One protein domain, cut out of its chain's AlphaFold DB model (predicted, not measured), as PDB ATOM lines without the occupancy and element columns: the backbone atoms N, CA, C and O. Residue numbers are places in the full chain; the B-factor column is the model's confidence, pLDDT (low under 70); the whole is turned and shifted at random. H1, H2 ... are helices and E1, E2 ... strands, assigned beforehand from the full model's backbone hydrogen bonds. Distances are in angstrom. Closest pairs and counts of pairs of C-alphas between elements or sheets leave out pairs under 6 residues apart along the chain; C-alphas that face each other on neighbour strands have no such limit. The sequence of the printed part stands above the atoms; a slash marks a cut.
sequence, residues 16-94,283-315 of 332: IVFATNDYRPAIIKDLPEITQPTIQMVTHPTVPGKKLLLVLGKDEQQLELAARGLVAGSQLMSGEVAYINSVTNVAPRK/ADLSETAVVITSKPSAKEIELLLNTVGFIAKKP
ATOM      1  N   ILE A  16     -28.317  -1.997-104.644       92.12
ATOM      2  CA  ILE A  16     -29.172  -1.003-104.007       92.12
ATOM      3  C   ILE A  16     -28.725   0.358-104.537       92.12
ATOM      4  O   ILE A  16     -27.526   0.631-104.588       92.12
ATOM      5  N   VAL A  17     -29.671   1.179-104.979       91.94
ATOM      6  CA  VAL A  17     -29.411   2.500-105.554       91.94
ATOM      7  C   VAL A  17     -30.095   3.542-104.686       91.94
ATOM      8  O   VAL A  17     -31.317   3.530-104.577       91.94
ATOM      9  N   PHE A  18     -29.308   4.441-104.107       91.50
ATOM     10  CA  PHE A  18     -29.787   5.605-103.367       91.50
ATOM     11  C   PHE A  18     -29.789   6.811-104.306       91.50
ATOM     12  O   PHE A  18     -28.790   7.052-104.989       91.50
ATOM     13  N   ALA A  19     -30.910   7.526-104.406       92.12
ATOM     14  CA  ALA A  19     -31.006   8.692-105.281       92.12
ATOM     15  C   ALA A  19     -32.049   9.711-104.814       92.12
ATOM     16  O   ALA A  19     -33.127   9.356-104.331       92.12
ATOM     17  N   THR A  20     -31.740  10.986-105.050       92.81
ATOM     18  CA  THR A  20     -32.697  12.097-104.975       92.81
ATOM     19  C   THR A  20     -33.079  12.570-106.379       92.81
ATOM     20  O   THR A  20     -32.524  12.095-107.374       92.81
ATOM     21  N   ASN A  21     -34.019  13.512-106.504       91.00
ATOM     22  CA  ASN A  21     -34.329  14.101-107.811       91.00
ATOM     23  C   ASN A  21     -33.126  14.844-108.421       91.00
ATOM     24  O   ASN A  21     -32.918  14.754-109.631       91.00
ATOM     25  N   ASP A  22     -32.310  15.494-107.586       88.81
ATOM     26  CA  ASP A  22     -31.136  16.262-108.018       88.81
ATOM     27  C   ASP A  22     -29.925  15.374-108.347       88.81
ATOM     28  O   ASP A  22     -29.092  15.726-109.186       88.81
ATOM     29  N   TYR A  23     -29.833  14.197-107.720       85.69
ATOM     30  CA  TYR A  23     -28.700  13.282-107.857       85.69
ATOM     31  C   TYR A  23     -29.163  11.892-108.297       85.69
ATOM     32  O   TYR A  23     -29.320  10.976-107.488       85.69
ATOM     33  N   ARG A  24     -29.349  11.727-109.616       86.38
ATOM     34  CA  ARG A  24     -29.718  10.449-110.245       86.38
ATOM     35  C   ARG A  24     -28.561   9.843-111.038       86.38
ATOM     36  O   ARG A  24     -28.039  10.500-111.945       86.38
ATOM     37  N   PRO A  25     -28.190   8.574-110.792       84.62
ATOM     38  CA  PRO A  25     -27.294   7.862-111.686       84.62
ATOM     39  C   PRO A  25     -27.966   7.638-113.047       84.62
ATOM     40  O   PRO A  25     -29.187   7.509-113.148       84.62
ATOM     41  N   ALA A  26     -27.155   7.555-114.106       83.38
ATOM     42  CA  ALA A  26     -27.627   7.497-115.494       83.38
ATOM     43  C   ALA A  26     -28.663   6.386-115.755       83.38
ATOM     44  O   ALA A  26     -29.557   6.553-116.576       83.38
ATOM     45  N   ILE A  27     -28.569   5.281-115.015       83.00
ATOM     46  CA  ILE A  27     -29.447   4.110-115.117       83.00
ATOM     47  C   ILE A  27     -30.909   4.364-114.728       83.00
ATOM     48  O   ILE A  27     -31.784   3.612-115.145       83.00
ATOM     49  N   ILE A  28     -31.171   5.412-113.946       85.94
ATOM     50  CA  ILE A  28     -32.515   5.798-113.491       85.94
ATOM     51  C   ILE A  28     -32.823   7.271-113.775       85.94
ATOM     52  O   ILE A  28     -33.702   7.865-113.151       85.94
ATOM     53  N   LYS A  29     -32.098   7.885-114.717       84.81
ATOM     54  CA  LYS A  29     -32.269   9.302-115.055       84.81
ATOM     55  C   LYS A  29     -33.700   9.614-115.509       84.81
ATOM     56  O   LYS A  29     -34.246  10.640-115.111       84.81
ATOM     57  N   ASP A  30     -34.299   8.688-116.253       86.31
ATOM     58  CA  ASP A  30     -35.615   8.837-116.884       86.31
ATOM     59  C   ASP A  30     -36.797   8.500-115.959       86.31
ATOM     60  O   ASP A  30     -37.945   8.495-116.402       86.31
ATOM     61  N   LEU A  31     -36.549   8.204-114.675       87.44
ATOM     62  CA  LEU A  31     -37.642   8.015-113.721       87.44
ATOM     63  C   LEU A  31     -38.506   9.285-113.615       87.44
ATOM     64  O   LEU A  31     -37.999  10.399-113.763       87.44
ATOM     65  N   PRO A  32     -39.807   9.165-113.313       91.00
ATOM     66  CA  PRO A  32     -40.623  10.330-112.992       91.00
ATOM     67  C   PRO A  32     -40.091  11.049-111.744       91.00
ATOM     68  O   PRO A  32     -39.281  10.514-110.983       91.00
ATOM     69  N   GLU A  33     -40.520  12.292-111.538       92.88
ATOM     70  CA  GLU A  33     -40.181  13.046-110.330       92.88
ATOM     71  C   GLU A  33     -40.681  12.316-109.074       92.88
ATOM     72  O   GLU A  33     -41.839  11.901-108.998       92.88
ATOM     73  N   ILE A  34     -39.799  12.154-108.083       93.69
ATOM     74  CA  ILE A  34     -40.134  11.523-106.807       93.69
ATOM     75  C   ILE A  34     -40.700  12.589-105.876       93.69
ATOM     76  O   ILE A  34     -40.041  13.586-105.587       93.69
ATOM     77  N   THR A  35     -41.929  12.383-105.414       92.31
ATOM     78  CA  THR A  35     -42.644  13.323-104.535       92.31
ATOM     79  C   THR A  35     -42.770  12.813-103.100       92.31
ATOM     80  O   THR A  35     -42.989  13.605-102.180       92.31
ATOM     81  N   GLN A  36     -42.605  11.502-102.905       91.75
ATOM     82  CA  GLN A  36     -42.721  10.810-101.624       91.75
ATOM     83  C   GLN A  36     -41.560   9.816-101.433       91.75
ATOM     84  O   GLN A  36     -41.069   9.266-102.426       91.75
ATOM     85  N   PRO A  37     -41.154   9.521-100.184       92.56
ATOM     86  CA  PRO A  37     -40.170   8.482 -99.876       92.56
ATOM     87  C   PRO A  37     -40.594   7.130-100.461       92.56
ATOM     88  O   PRO A  37     -41.655   6.602-100.115       92.56
ATOM     89  N   THR A  38     -39.787   6.576-101.365       92.62
ATOM     90  CA  THR A  38     -40.182   5.439-102.206       92.62
ATOM     91  C   THR A  38     -39.113   4.352-102.205       92.62
ATOM     92  O   THR A  38     -37.932   4.619-102.418       92.62
ATOM     93  N   ILE A  39     -39.546   3.107-102.020       92.94
ATOM     94  CA  ILE A  39     -38.756   1.901-102.258       92.94
ATOM     95  C   ILE A  39     -39.311   1.224-103.504       92.94
ATOM     96  O   ILE A  39     -40.499   0.912-103.559       92.94
ATOM     97  N   GLN A  40     -38.473   0.986-104.507       92.56
ATOM     98  CA  GLN A  40     -38.917   0.390-105.765       92.56
ATOM     99  C   GLN A  40     -37.957  -0.694-106.241       92.56
ATOM    100  O   GLN A  40     -36.750  -0.489-106.288       92.56
ATOM    101  N   MET A  41     -38.482  -1.842-106.659       92.75
ATOM    102  CA  MET A  41     -37.689  -2.891-107.288       92.75
ATOM    103  C   MET A  41     -37.832  -2.827-108.807       92.75
ATOM    104  O   MET A  41     -38.927  -2.984-109.338       92.75
ATOM    105  N   VAL A  42     -36.719  -2.653-109.521       91.81
ATOM    106  CA  VAL A  42     -36.697  -2.611-110.993       91.81
ATOM    107  C   VAL A  42     -35.780  -3.681-111.576       91.81
ATOM    108  O   VAL A  42     -34.868  -4.191-110.919       91.81
ATOM    109  N   THR A  43     -36.019  -4.054-112.831       91.69
ATOM    110  CA  THR A  43     -35.099  -4.923-113.576       91.69
ATOM    111  C   THR A  43     -33.884  -4.130-114.029       91.69
ATOM    112  O   THR A  43     -34.006  -2.986-114.453       91.69
ATOM    113  N   HIS A  44     -32.708  -4.746-113.946       91.00
ATOM    114  CA  HIS A  44     -31.477  -4.135-114.410       91.00
ATOM    115  C   HIS A  44     -31.537  -3.938-115.942       91.00
ATOM    116  O   HIS A  44     -31.598  -4.929-116.670       91.00
ATOM    117  N   PRO A  45     -31.490  -2.697-116.461       85.94
ATOM    118  CA  PRO A  45     -31.759  -2.404-117.872       85.94
ATOM    119  C   PRO A  45     -30.750  -3.021-118.842       85.94
ATOM    120  O   PRO A  45     -31.107  -3.358-119.964       85.94
ATOM    121  N   THR A  46     -29.494  -3.190-118.421       86.88
ATOM    122  CA  THR A  46     -28.422  -3.717-119.285       86.88
ATOM    123  C   THR A  46     -27.958  -5.135-118.943       86.88
ATOM    124  O   THR A  46     -27.144  -5.689-119.676       86.88
ATOM    125  N   VAL A  47     -28.452  -5.745-117.856       90.44
ATOM    126  CA  VAL A  47     -27.986  -7.067-117.394       90.44
ATOM    127  C   VAL A  47     -29.192  -7.971-117.133       90.44
ATOM    128  O   VAL A  47     -29.865  -7.824-116.109       90.44
ATOM    129  N   PRO A  48     -29.476  -8.927-118.035       90.75
ATOM    130  CA  PRO A  48     -30.608  -9.833-117.891       90.75
ATOM    131  C   PRO A  48     -30.593 -10.602-116.563       90.75
ATOM    132  O   PRO A  48     -29.552 -11.063-116.098       90.75
ATOM    133  N   GLY A  49     -31.766 -10.749-115.944       91.00
ATOM    134  CA  GLY A  49     -31.937 -11.509-114.699       91.00
ATOM    135  C   GLY A  49     -31.432 -10.815-113.427       91.00
ATOM    136  O   GLY A  49     -31.548 -11.387-112.344       91.00
ATOM    137  N   LYS A  50     -30.899  -9.589-113.514       93.56
ATOM    138  CA  LYS A  50     -30.509  -8.793-112.341       93.56
ATOM    139  C   LYS A  50     -31.590  -7.779-111.970       93.56
ATOM    140  O   LYS A  50     -32.381  -7.344-112.806       93.56
ATOM    141  N   LYS A  51     -31.639  -7.431-110.685       92.62
ATOM    142  CA  LYS A  51     -32.619  -6.515-110.085       92.62
ATOM    143  C   LYS A  51     -31.894  -5.398-109.348       92.62
ATOM    144  O   LYS A  51     -30.841  -5.647-108.762       92.62
ATOM    145  N   LEU A  52     -32.481  -4.210-109.365       91.94
ATOM    146  CA  LEU A  52     -32.041  -3.055-108.599       91.94
ATOM    147  C   LEU A  52     -33.117  -2.721-107.567       91.94
ATOM    148  O   LEU A  52     -34.296  -2.655-107.914       91.94
ATOM    149  N   LEU A  53     -32.707  -2.523-106.317       93.56
ATOM    150  CA  LEU A  53     -33.560  -1.979-105.267       93.56
ATOM    151  C   LEU A  53     -33.284  -0.482-105.165       93.56
ATOM    152  O   LEU A  53     -32.209  -0.069-104.743       93.56
ATOM    153  N   LEU A  54     -34.238   0.324-105.593       93.31
ATOM    154  CA  LEU A  54     -34.161   1.771-105.561       93.31
ATOM    155  C   LEU A  54     -34.687   2.268-104.215       93.31
ATOM    156  O   LEU A  54     -35.801   1.923-103.820       93.31
ATOM    157  N   VAL A  55     -33.888   3.083-103.538       94.12
ATOM    158  CA  VAL A  55     -34.248   3.836-102.338       94.12
ATOM    159  C   VAL A  55     -34.250   5.301-102.750       94.12
ATOM    160  O   VAL A  55     -33.210   5.852-103.111       94.12
ATOM    161  N   LEU A  56     -35.436   5.899-102.799       94.19
ATOM    162  CA  LEU A  56     -35.676   7.164-103.482       94.19
ATOM    163  C   LEU A  56     -36.330   8.179-102.547       94.19
ATOM    164  O   LEU A  56     -37.231   7.847-101.774       94.19
ATOM    165  N   GLY A  57     -35.935   9.439-102.691       94.00
ATOM    166  CA  GLY A  57     -36.585  10.573-102.047       94.00
ATOM    167  C   GLY A  57     -36.589  11.796-102.954       94.00
ATOM    168  O   GLY A  57     -35.795  11.894-103.888       94.00
ATOM    169  N   LYS A  58     -37.479  12.753-102.683       94.25
ATOM    170  CA  LYS A  58     -37.402  14.071-103.324       94.25
ATOM    171  C   LYS A  58     -36.065  14.756-103.010       94.25
ATOM    172  O   LYS A  58     -35.407  15.262-103.915       94.25
ATOM    173  N   ASP A  59     -35.686  14.733-101.736       91.62
ATOM    174  CA  ASP A  59     -34.499  15.344-101.134       91.62
ATOM    175  C   ASP A  59     -33.822  14.363-100.154       91.62
ATOM    176  O   ASP A  59     -34.265  13.221 -99.991       91.62
ATOM    177  N   GLU A  60     -32.739  14.802 -99.506       89.50
ATOM    178  CA  GLU A  60     -31.984  13.997 -98.533       89.50
ATOM    179  C   GLU A  60     -32.854  13.525 -97.353       89.50
ATOM    180  O   GLU A  60     -32.709  12.390 -96.904       89.50
ATOM    181  N   GLN A  61     -33.805  14.346 -96.889       90.38
ATOM    182  CA  GLN A  61     -34.682  13.996 -95.763       90.38
ATOM    183  C   GLN A  61     -35.641  12.860 -96.133       90.38
ATOM    184  O   GLN A  61     -35.840  11.919 -95.362       90.38
ATOM    185  N   GLN A  62     -36.233  12.918 -97.328       91.38
ATOM    186  CA  GLN A  62     -37.079  11.837 -97.824       91.38
ATOM    187  C   GLN A  62     -36.284  10.564 -98.121       91.38
ATOM    188  O   GLN A  62     -36.784   9.468 -97.862       91.38
ATOM    189  N   LEU A  63     -35.064  10.695 -98.650       91.50
ATOM    190  CA  LEU A  63     -34.183   9.559 -98.911       91.50
ATOM    191  C   LEU A  63     -33.827   8.831 -97.608       91.50
ATOM    192  O   LEU A  63     -33.942   7.607 -97.530       91.50
ATOM    193  N   GLU A  64     -33.489   9.587 -96.563       88.50
ATOM    194  CA  GLU A  64     -33.243   9.053 -95.227       88.50
ATOM    195  C   GLU A  64     -34.478   8.325 -94.675       88.50
ATOM    196  O   GLU A  64     -34.362   7.214 -94.148       88.50
ATOM    197  N   LEU A  65     -35.676   8.900 -94.833       88.38
ATOM    198  CA  LEU A  65     -36.913   8.253 -94.389       88.38
ATOM    199  C   LEU A  65     -37.172   6.941 -95.139       88.38
ATOM    200  O   LEU A  65     -37.563   5.952 -94.515       88.38
ATOM    201  N   ALA A  66     -36.920   6.905 -96.451       89.81
ATOM    202  CA  ALA A  66     -37.034   5.694 -97.258       89.81
ATOM    203  C   ALA A  66     -36.051   4.613 -96.775       89.81
ATOM    204  O   ALA A  66     -36.460   3.480 -96.519       89.81
ATOM    205  N   ALA A  67     -34.779   4.969 -96.567       89.56
ATOM    206  CA  ALA A  67     -33.753   4.051 -96.073       89.56
ATOM    207  C   ALA A  67     -34.094   3.496 -94.679       89.56
ATOM    208  O   ALA A  67     -34.045   2.285 -94.459       89.56
ATOM    209  N   ARG A  68     -34.515   4.361 -93.745       84.81
ATOM    210  CA  ARG A  68     -34.970   3.949 -92.407       84.81
ATOM    211  C   ARG A  68     -36.203   3.043 -92.484       84.81
ATOM    212  O   ARG A  68     -36.270   2.052 -91.764       84.81
ATOM    213  N   GLY A  69     -37.155   3.340 -93.371       84.19
ATOM    214  CA  GLY A  69     -38.346   2.518 -93.601       84.19
ATOM    215  C   GLY A  69     -38.028   1.124 -94.142       84.19
ATOM    216  O   GLY A  69     -38.623   0.146 -93.686       84.19
ATOM    217  N   LEU A  70     -37.048   1.023 -95.045       86.38
ATOM    218  CA  LEU A  70     -36.559  -0.252 -95.571       86.38
ATOM    219  C   LEU A  70     -36.007  -1.146 -94.452       86.38
ATOM    220  O   LEU A  70     -36.332  -2.330 -94.386       86.38
ATOM    221  N   VAL A  71     -35.197  -0.574 -93.555       80.69
ATOM    222  CA  VAL A  71     -34.562  -1.313 -92.452       80.69
ATOM    223  C   VAL A  71     -35.547  -1.644 -91.331       80.69
ATOM    224  O   VAL A  71     -35.493  -2.739 -90.776       80.69
ATOM    225  N   ALA A  72     -36.473  -0.735 -91.013       74.75
ATOM    226  CA  ALA A  72     -37.484  -0.935 -89.973       74.75
ATOM    227  C   ALA A  72     -38.482  -2.062 -90.302       74.75
ATOM    228  O   ALA A  72     -39.269  -2.446 -89.437       74.75
ATOM    229  N   GLY A  73     -38.442  -2.609 -91.522       64.06
ATOM    230  CA  GLY A  73     -39.085  -3.875 -91.848       64.06
ATOM    231  C   GLY A  73     -40.591  -3.846 -91.630       64.06
ATOM    232  O   GLY A  73     -41.146  -4.769 -91.035       64.06
ATOM    233  N   SER A  74     -41.276  -2.793 -92.092       55.53
ATOM    234  CA  SER A  74     -42.735  -2.810 -92.051       55.53
ATOM    235  C   SER A  74     -43.229  -3.991 -92.887       55.53
ATOM    236  O   SER A  74     -42.963  -4.051 -94.089       55.53
ATOM    237  N   GLN A  75     -43.991  -4.888 -92.263       52.78
ATOM    238  CA  GLN A  75     -44.693  -6.052 -92.834       52.78
ATOM    239  C   GLN A  75     -45.621  -5.728 -94.037       52.78
ATOM    240  O   GLN A  75     -46.336  -6.598 -94.518       52.78
ATOM    241  N   LEU A  76     -45.620  -4.477 -94.512       57.12
ATOM    242  CA  LEU A  76     -46.507  -3.877 -95.506       57.12
ATOM    243  C   LEU A  76     -45.818  -3.564 -96.851       57.12
ATOM    244  O   LEU A  76     -46.459  -3.013 -97.742       57.12
ATOM    245  N   MET A  77     -44.531  -3.887 -97.033       74.19
ATOM    246  CA  MET A  77     -43.853  -3.698 -98.324       74.19
ATOM    247  C   MET A  77     -44.169  -4.864 -99.272       74.19
ATOM    248  O   MET A  77     -43.480  -5.882 -99.272       74.19
ATOM    249  N   SER A  78     -45.225  -4.724-100.076       72.88
ATOM    250  CA  SER A  78     -45.624  -5.708-101.091       72.88
ATOM    251  C   SER A  78     -45.669  -5.098-102.490       72.88
ATOM    252  O   SER A  78     -46.166  -3.987-102.658       72.88
ATOM    253  N   GLY A  79     -45.246  -5.863-103.497       83.62
ATOM    254  CA  GLY A  79     -45.264  -5.441-104.899       83.62
ATOM    255  C   GLY A  79     -43.953  -4.802-105.358       83.62
ATOM    256  O   GLY A  79     -42.915  -4.944-104.718       83.62
ATOM    257  N   GLU A  80     -43.997  -4.137-106.513       86.00
ATOM    258  CA  GLU A  80     -42.817  -3.519-107.135       86.00
ATOM    259  C   GLU A  80     -42.462  -2.151-106.537       86.00
ATOM    260  O   GLU A  80     -41.310  -1.733-106.631       86.00
ATOM    261  N   VAL A  81     -43.429  -1.459-105.924       90.06
ATOM    262  CA  VAL A  81     -43.280  -0.114-105.353       90.06
ATOM    263  C   VAL A  81     -43.910  -0.087-103.963       90.06
ATOM    264  O   VAL A  81     -45.039  -0.543-103.787       90.06
ATOM    265  N   ALA A  82     -43.206   0.490-102.994       89.56
ATOM    266  CA  ALA A  82     -43.699   0.758-101.652       89.56
ATOM    267  C   ALA A  82     -43.397   2.208-101.254       89.56
ATOM    268  O   ALA A  82     -42.292   2.708-101.467       89.56
ATOM    269  N   TYR A  83     -44.379   2.868-100.646       89.75
ATOM    270  CA  TYR A  83     -44.257   4.240-100.155       89.75
ATOM    271  C   TYR A  83     -44.087   4.241 -98.639       89.75
ATOM    272  O   TYR A  83     -44.843   3.577 -97.925       89.75
ATOM    273  N   ILE A  84     -43.105   4.991 -98.140       85.62
ATOM    274  CA  ILE A  84     -42.831   5.092 -96.705       85.62
ATOM    275  C   ILE A  84     -43.479   6.365 -96.164       85.62
ATOM    276  O   ILE A  84     -42.966   7.467 -96.336       85.62
ATOM    277  N   ASN A  85     -44.616   6.201 -95.486       79.31
ATOM    278  CA  ASN A  85     -45.356   7.317 -94.886       79.31
ATOM    279  C   ASN A  85     -44.796   7.725 -93.518       79.31
ATOM    280  O   ASN A  85     -44.832   8.893 -93.142       79.31
ATOM    281  N   SER A  86     -44.300   6.751 -92.756       73.81
ATOM    282  CA  SER A  86     -43.735   6.960 -91.426       73.81
ATOM    283  C   SER A  86     -42.885   5.765 -91.028       73.81
ATOM    284  O   SER A  86     -43.234   4.624 -91.335       73.81
ATOM    285  N   VAL A  87     -41.821   6.017 -90.277       70.44
ATOM    286  CA  VAL A  87     -41.045   4.967 -89.617       70.44
ATOM    287  C   VAL A  87     -41.571   4.838 -88.195       70.44
ATOM    288  O   VAL A  87     -41.611   5.826 -87.460       70.44
ATOM    289  N   THR A  88     -42.015   3.641 -87.811       65.69
ATOM    290  CA  THR A  88     -42.410   3.373 -86.425       65.69
ATOM    291  C   THR A  88     -41.227   3.685 -85.521       65.69
ATOM    292  O   THR A  88     -40.127   3.182 -85.744       65.69
ATOM    293  N   ASN A  89     -41.452   4.523 -84.510       64.50
ATOM    294  CA  ASN A  89     -40.415   4.873 -83.555       64.50
ATOM    295  C   ASN A  89     -40.042   3.614 -82.757       64.50
ATOM    296  O   ASN A  89     -40.815   3.150 -81.917       64.50
ATOM    297  N   VAL A  90     -38.901   3.010 -83.089       66.94
ATOM    298  CA  VAL A  90     -38.391   1.829 -82.390       66.94
ATOM    299  C   VAL A  90     -37.935   2.281 -81.009       66.94
ATOM    300  O   VAL A  90     -37.236   3.287 -80.883       66.94
ATOM    301  N   ALA A  91     -38.358   1.562 -79.967       76.19
ATOM    302  CA  ALA A  91     -37.951   1.877 -78.604       76.19
ATOM    303  C   ALA A  91     -36.413   1.955 -78.519       76.19
ATOM    304  O   ALA A  91     -35.744   1.089 -79.096       76.19
ATOM    305  N   PRO A  92     -35.851   2.957 -77.813       81.81
ATOM    306  CA  PRO A  92     -34.411   3.060 -77.640       81.81
ATOM    307  C   PRO A  92     -33.828   1.748 -77.121       81.81
ATOM    308  O   PRO A  92     -34.352   1.152 -76.174       81.81
ATOM    309  N   ARG A  93     -32.752   1.302 -77.767       83.69
ATOM    310  CA  ARG A  93     -32.043   0.084 -77.383       83.69
ATOM    311  C   ARG A  93     -31.349   0.267 -76.045       83.69
ATOM    312  O   ARG A  93     -31.030   1.384 -75.639       83.69
ATOM    313  N   LYS A  94     -31.130  -0.844 -75.354       88.94
ATOM    314  CA  LYS A  94     -30.361  -0.884 -74.114       88.94
ATOM    315  C   LYS A  94     -28.957  -1.416 -74.396       88.94
ATOM    316  O   LYS A  94     -28.776  -2.220 -75.310       88.94
ATOM    317  N   ALA A 283     -26.632  -2.241 -79.873       83.31
ATOM    318  CA  ALA A 283     -26.876  -3.090 -81.036       83.31
ATOM    319  C   ALA A 283     -27.293  -2.309 -82.298       83.31
ATOM    320  O   ALA A 283     -27.113  -2.812 -83.403       83.31
ATOM    321  N   ASP A 284     -27.838  -1.099 -82.137       83.12
ATOM    322  CA  ASP A 284     -28.282  -0.210 -83.216       83.12
ATOM    323  C   ASP A 284     -27.297   0.922 -83.547       83.12
ATOM    324  O   ASP A 284     -27.634   1.770 -84.373       83.12
ATOM    325  N   LEU A 285     -26.118   0.939 -82.910       85.31
ATOM    326  CA  LEU A 285     -25.104   1.996 -82.999       85.31
ATOM    327  C   LEU A 285     -25.571   3.399 -82.569       85.31
ATOM    328  O   LEU A 285     -24.876   4.371 -82.850       85.31
ATOM    329  N   SER A 286     -26.671   3.521 -81.821       83.25
ATOM    330  CA  SER A 286     -27.247   4.817 -81.409       83.25
ATOM    331  C   SER A 286     -26.291   5.765 -80.678       83.25
ATOM    332  O   SER A 286     -26.452   6.980 -80.761       83.25
ATOM    333  N   GLU A 287     -25.277   5.235 -79.994       86.75
ATOM    334  CA  GLU A 287     -24.239   6.027 -79.320       86.75
ATOM    335  C   GLU A 287     -22.925   6.140 -80.116       86.75
ATOM    336  O   GLU A 287     -21.888   6.524 -79.578       86.75
ATOM    337  N   THR A 288     -22.932   5.785 -81.401       86.38
ATOM    338  CA  THR A 288     -21.756   5.842 -82.277       86.38
ATOM    339  C   THR A 288     -21.929   6.919 -83.343       86.38
ATOM    340  O   THR A 288     -22.939   6.976 -84.042       86.38
ATOM    341  N   ALA A 289     -20.900   7.750 -83.507       87.62
ATOM    342  CA  ALA A 289     -20.807   8.714 -84.596       87.62
ATOM    343  C   ALA A 289     -19.712   8.294 -85.579       87.62
ATOM    344  O   ALA A 289     -18.633   7.851 -85.177       87.62
ATOM    345  N   VAL A 290     -19.978   8.479 -86.869       86.31
ATOM    346  CA  VAL A 290     -18.998   8.260 -87.935       86.31
ATOM    347  C   VAL A 290     -18.583   9.609 -88.491       86.31
ATOM    348  O   VAL A 290     -19.423  10.382 -88.941       86.31
ATOM    349  N   VAL A 291     -17.277   9.861 -88.519       87.12
ATOM    350  CA  VAL A 291     -16.704  11.067 -89.118       87.12
ATOM    351  C   VAL A 291     -16.064  10.700 -90.452       87.12
ATOM    352  O   VAL A 291     -15.174   9.853 -90.502       87.12
ATOM    353  N   ILE A 292     -16.514  11.347 -91.524       87.56
ATOM    354  CA  ILE A 292     -15.985  11.193 -92.882       87.56
ATOM    355  C   ILE A 292     -15.740  12.577 -93.500       87.56
ATOM    356  O   ILE A 292     -16.192  13.595 -92.977       87.56
ATOM    357  N   THR A 293     -14.968  12.633 -94.583       87.69
ATOM    358  CA  THR A 293     -14.728  13.873 -95.328       87.69
ATOM    359  C   THR A 293     -16.011  14.358 -96.009       87.69
ATOM    360  O   THR A 293     -16.891  13.567 -96.327       87.69
ATOM    361  N   SER A 294     -16.111  15.661 -96.293       82.06
ATOM    362  CA  SER A 294     -17.305  16.256 -96.919       82.06
ATOM    363  C   SER A 294     -17.565  15.796 -98.359       82.06
ATOM    364  O   SER A 294     -18.627  16.056 -98.913       82.06
ATOM    365  N   LYS A 295     -16.558  15.212 -99.014       86.88
ATOM    366  CA  LYS A 295     -16.617  14.689-100.386       86.88
ATOM    367  C   LYS A 295     -15.829  13.382-100.445       86.88
ATOM    368  O   LYS A 295     -14.728  13.369-101.000       86.88
ATOM    369  N   PRO A 296     -16.344  12.303 -99.849       88.69
ATOM    370  CA  PRO A 296     -15.620  11.056 -99.822       88.69
ATOM    371  C   PRO A 296     -15.661  10.378-101.181       88.69
ATOM    372  O   PRO A 296     -16.639  10.406-101.936       88.69
ATOM    373  N   SER A 297     -14.552   9.729-101.477       91.06
ATOM    374  CA  SER A 297     -14.415   8.794-102.572       91.06
ATOM    375  C   SER A 297     -15.297   7.561-102.354       91.06
ATOM    376  O   SER A 297     -15.621   7.182-101.227       91.06
ATOM    377  N   ALA A 298     -15.618   6.862-103.445       89.56
ATOM    378  CA  ALA A 298     -16.329   5.584-103.378       89.56
ATOM    379  C   ALA A 298     -15.646   4.571-102.435       89.56
ATOM    380  O   ALA A 298     -16.327   3.842-101.723       89.56
ATOM    381  N   LYS A 299     -14.305   4.577-102.365       91.00
ATOM    382  CA  LYS A 299     -13.535   3.701-101.467       91.00
ATOM    383  C   LYS A 299     -13.726   4.038 -99.988       91.00
ATOM    384  O   LYS A 299     -13.734   3.129 -99.166       91.00
ATOM    385  N   GLU A 300     -13.860   5.316 -99.638       91.69
ATOM    386  CA  GLU A 300     -14.106   5.734 -98.251       91.69
ATOM    387  C   GLU A 300     -15.516   5.335 -97.795       91.69
ATOM    388  O   GLU A 300     -15.675   4.826 -96.686       91.69
ATOM    389  N   ILE A 301     -16.523   5.476 -98.664       90.81
ATOM    390  CA  ILE A 301     -17.896   5.017 -98.385       90.81
ATOM    391  C   ILE A 301     -17.937   3.485 -98.292       90.81
ATOM    392  O   ILE A 301     -18.539   2.937 -97.373       90.81
ATOM    393  N   GLU A 302     -17.254   2.775 -99.193       92.19
ATOM    394  CA  GLU A 302     -17.136   1.315 -99.134       92.19
ATOM    395  C   GLU A 302     -16.483   0.856 -97.823       92.19
ATOM    396  O   GLU A 302     -16.996  -0.045 -97.159       92.19
ATOM    397  N   LEU A 303     -15.382   1.489 -97.405       92.50
ATOM    398  CA  LEU A 303     -14.734   1.194 -96.126       92.50
ATOM    399  C   LEU A 303     -15.686   1.423 -94.949       92.50
ATOM    400  O   LEU A 303     -15.747   0.591 -94.040       92.50
ATOM    401  N   LEU A 304     -16.439   2.522 -94.973       91.69
ATOM    402  CA  LEU A 304     -17.441   2.825 -93.963       91.69
ATOM    403  C   LEU A 304     -18.511   1.727 -93.887       91.69
ATOM    404  O   LEU A 304     -18.705   1.141 -92.822       91.69
ATOM    405  N   LEU A 305     -19.160   1.401 -95.006       90.38
ATOM    406  CA  LEU A 305     -20.208   0.378 -95.064       90.38
ATOM    407  C   LEU A 305     -19.681  -1.002 -94.655       90.38
ATOM    408  O   LEU A 305     -20.344  -1.728 -93.916       90.38
ATOM    409  N   ASN A 306     -18.459  -1.349 -95.065       92.06
ATOM    410  CA  ASN A 306     -17.789  -2.578 -94.645       92.06
ATOM    411  C   ASN A 306     -17.542  -2.616 -93.136       92.06
ATOM    412  O   ASN A 306     -17.764  -3.653 -92.510       92.06
ATOM    413  N   THR A 307     -17.115  -1.500 -92.548       91.00
ATOM    414  CA  THR A 307     -16.845  -1.395 -91.108       91.00
ATOM    415  C   THR A 307     -18.138  -1.482 -90.303       91.00
ATOM    416  O   THR A 307     -18.236  -2.275 -89.370       91.00
ATOM    417  N   VAL A 308     -19.162  -0.730 -90.704       89.50
ATOM    418  CA  VAL A 308     -20.488  -0.742 -90.079       89.50
ATOM    419  C   VAL A 308     -21.130  -2.124 -90.196       89.50
ATOM    420  O   VAL A 308     -21.589  -2.677 -89.199       89.50
ATOM    421  N   GLY A 309     -21.096  -2.738 -91.380       87.75
ATOM    422  CA  GLY A 309     -21.609  -4.091 -91.591       87.75
ATOM    423  C   GLY A 309     -20.829  -5.155 -90.814       87.75
ATOM    424  O   GLY A 309     -21.417  -6.117 -90.317       87.75
ATOM    425  N   PHE A 310     -19.516  -4.978 -90.646       88.25
ATOM    426  CA  PHE A 310     -18.704  -5.826 -89.774       88.25
ATOM    427  C   PHE A 310     -19.147  -5.721 -88.308       88.25
ATOM    428  O   PHE A 310     -19.330  -6.760 -87.666       88.25
ATOM    429  N   ILE A 311     -19.372  -4.502 -87.803       87.88
ATOM    430  CA  ILE A 311     -19.842  -4.276 -86.431       87.88
ATOM    431  C   ILE A 311     -21.252  -4.847 -86.248       87.88
ATOM    432  O   ILE A 311     -21.470  -5.551 -85.270       87.88
ATOM    433  N   ALA A 312     -22.170  -4.642 -87.199       80.19
ATOM    434  CA  ALA A 312     -23.563  -5.112 -87.145       80.19
ATOM    435  C   ALA A 312     -23.716  -6.640 -87.193       80.19
ATOM    436  O   ALA A 312     -24.619  -7.214 -86.578       80.19
ATOM    437  N   LYS A 313     -22.825  -7.324 -87.925       77.75
ATOM    438  CA  LYS A 313     -22.880  -8.782 -88.099       77.75
ATOM    439  C   LYS A 313     -22.754  -9.527 -86.769       77.75
ATOM    440  O   LYS A 313     -23.351 -10.583 -86.595       77.75
ATOM    441  N   LYS A 314     -21.936  -9.012 -85.853       67.88
ATOM    442  CA  LYS A 314     -21.590  -9.679 -84.592       67.88
ATOM    443  C   LYS A 314     -22.741  -9.720 -83.574       67.88
ATOM    444  O   LYS A 314     -22.985 -10.812 -83.072       67.88
ATOM    445  N   PRO A 315     -23.481  -8.629 -83.312       60.66
ATOM    446  CA  PRO A 315     -24.688  -8.651 -82.492       60.66
ATOM    447  C   PRO A 315     -25.921  -9.241 -83.208       60.66
ATOM    448  O   PRO A 315     -26.925  -9.462 -82.539       60.66
TER     449      PRO A 315
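What this domain is: This is residues 16 to 94 and 283 to 315 of the 332 residues of the protein "Cyclic di-GMP-binding protein" of Vibrio maritimus (UniProt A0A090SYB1). A small four-stranded sheet with H1 over one face makes two layers, while H2 lies well away. The 112 printed residues, under half in named elements, include E1 E2 E3 H1 E4 H2; class and sheet, E1 E3 E2 E4, are mixed. The whole is only just compact, close to loose: radius of gyration of the C-alphas 15.5 A, spans 42 by 34 by 28 A.

How they stand to each other: Look first at the hairpin of E2, residues 38 to 43, and E3, residues 51 to 56: N 40 and O 54, 2.9 A, are within hydrogen-bond range. E1, residues 16 to 19, is parallel to E3, with N 17 and O 53 at 2.8 A. E4, residues 81 to 83, is an edge strand. H1, residues 60 to 71, is on the sheet; its closest C-alphas to E3 are 63 and 56, 5.4 A. H2, residues 298 to 313, is apart from H1. Both helices have every O i to N i+4 pair within hydrogen-bond range.

Where its parts are: Find E1 beginning at C-alpha 16, (-29.172, -1.003, -104.007); H2 ends at C-alpha 313, (-22.880, -8.782, -88.099).

The domain as a whole: Across the cut, C-alphas 94 and 283 are 8.1 A apart. E1 to E2 is a long link. Residues 73 to 76, among others, have pLDDT under 70.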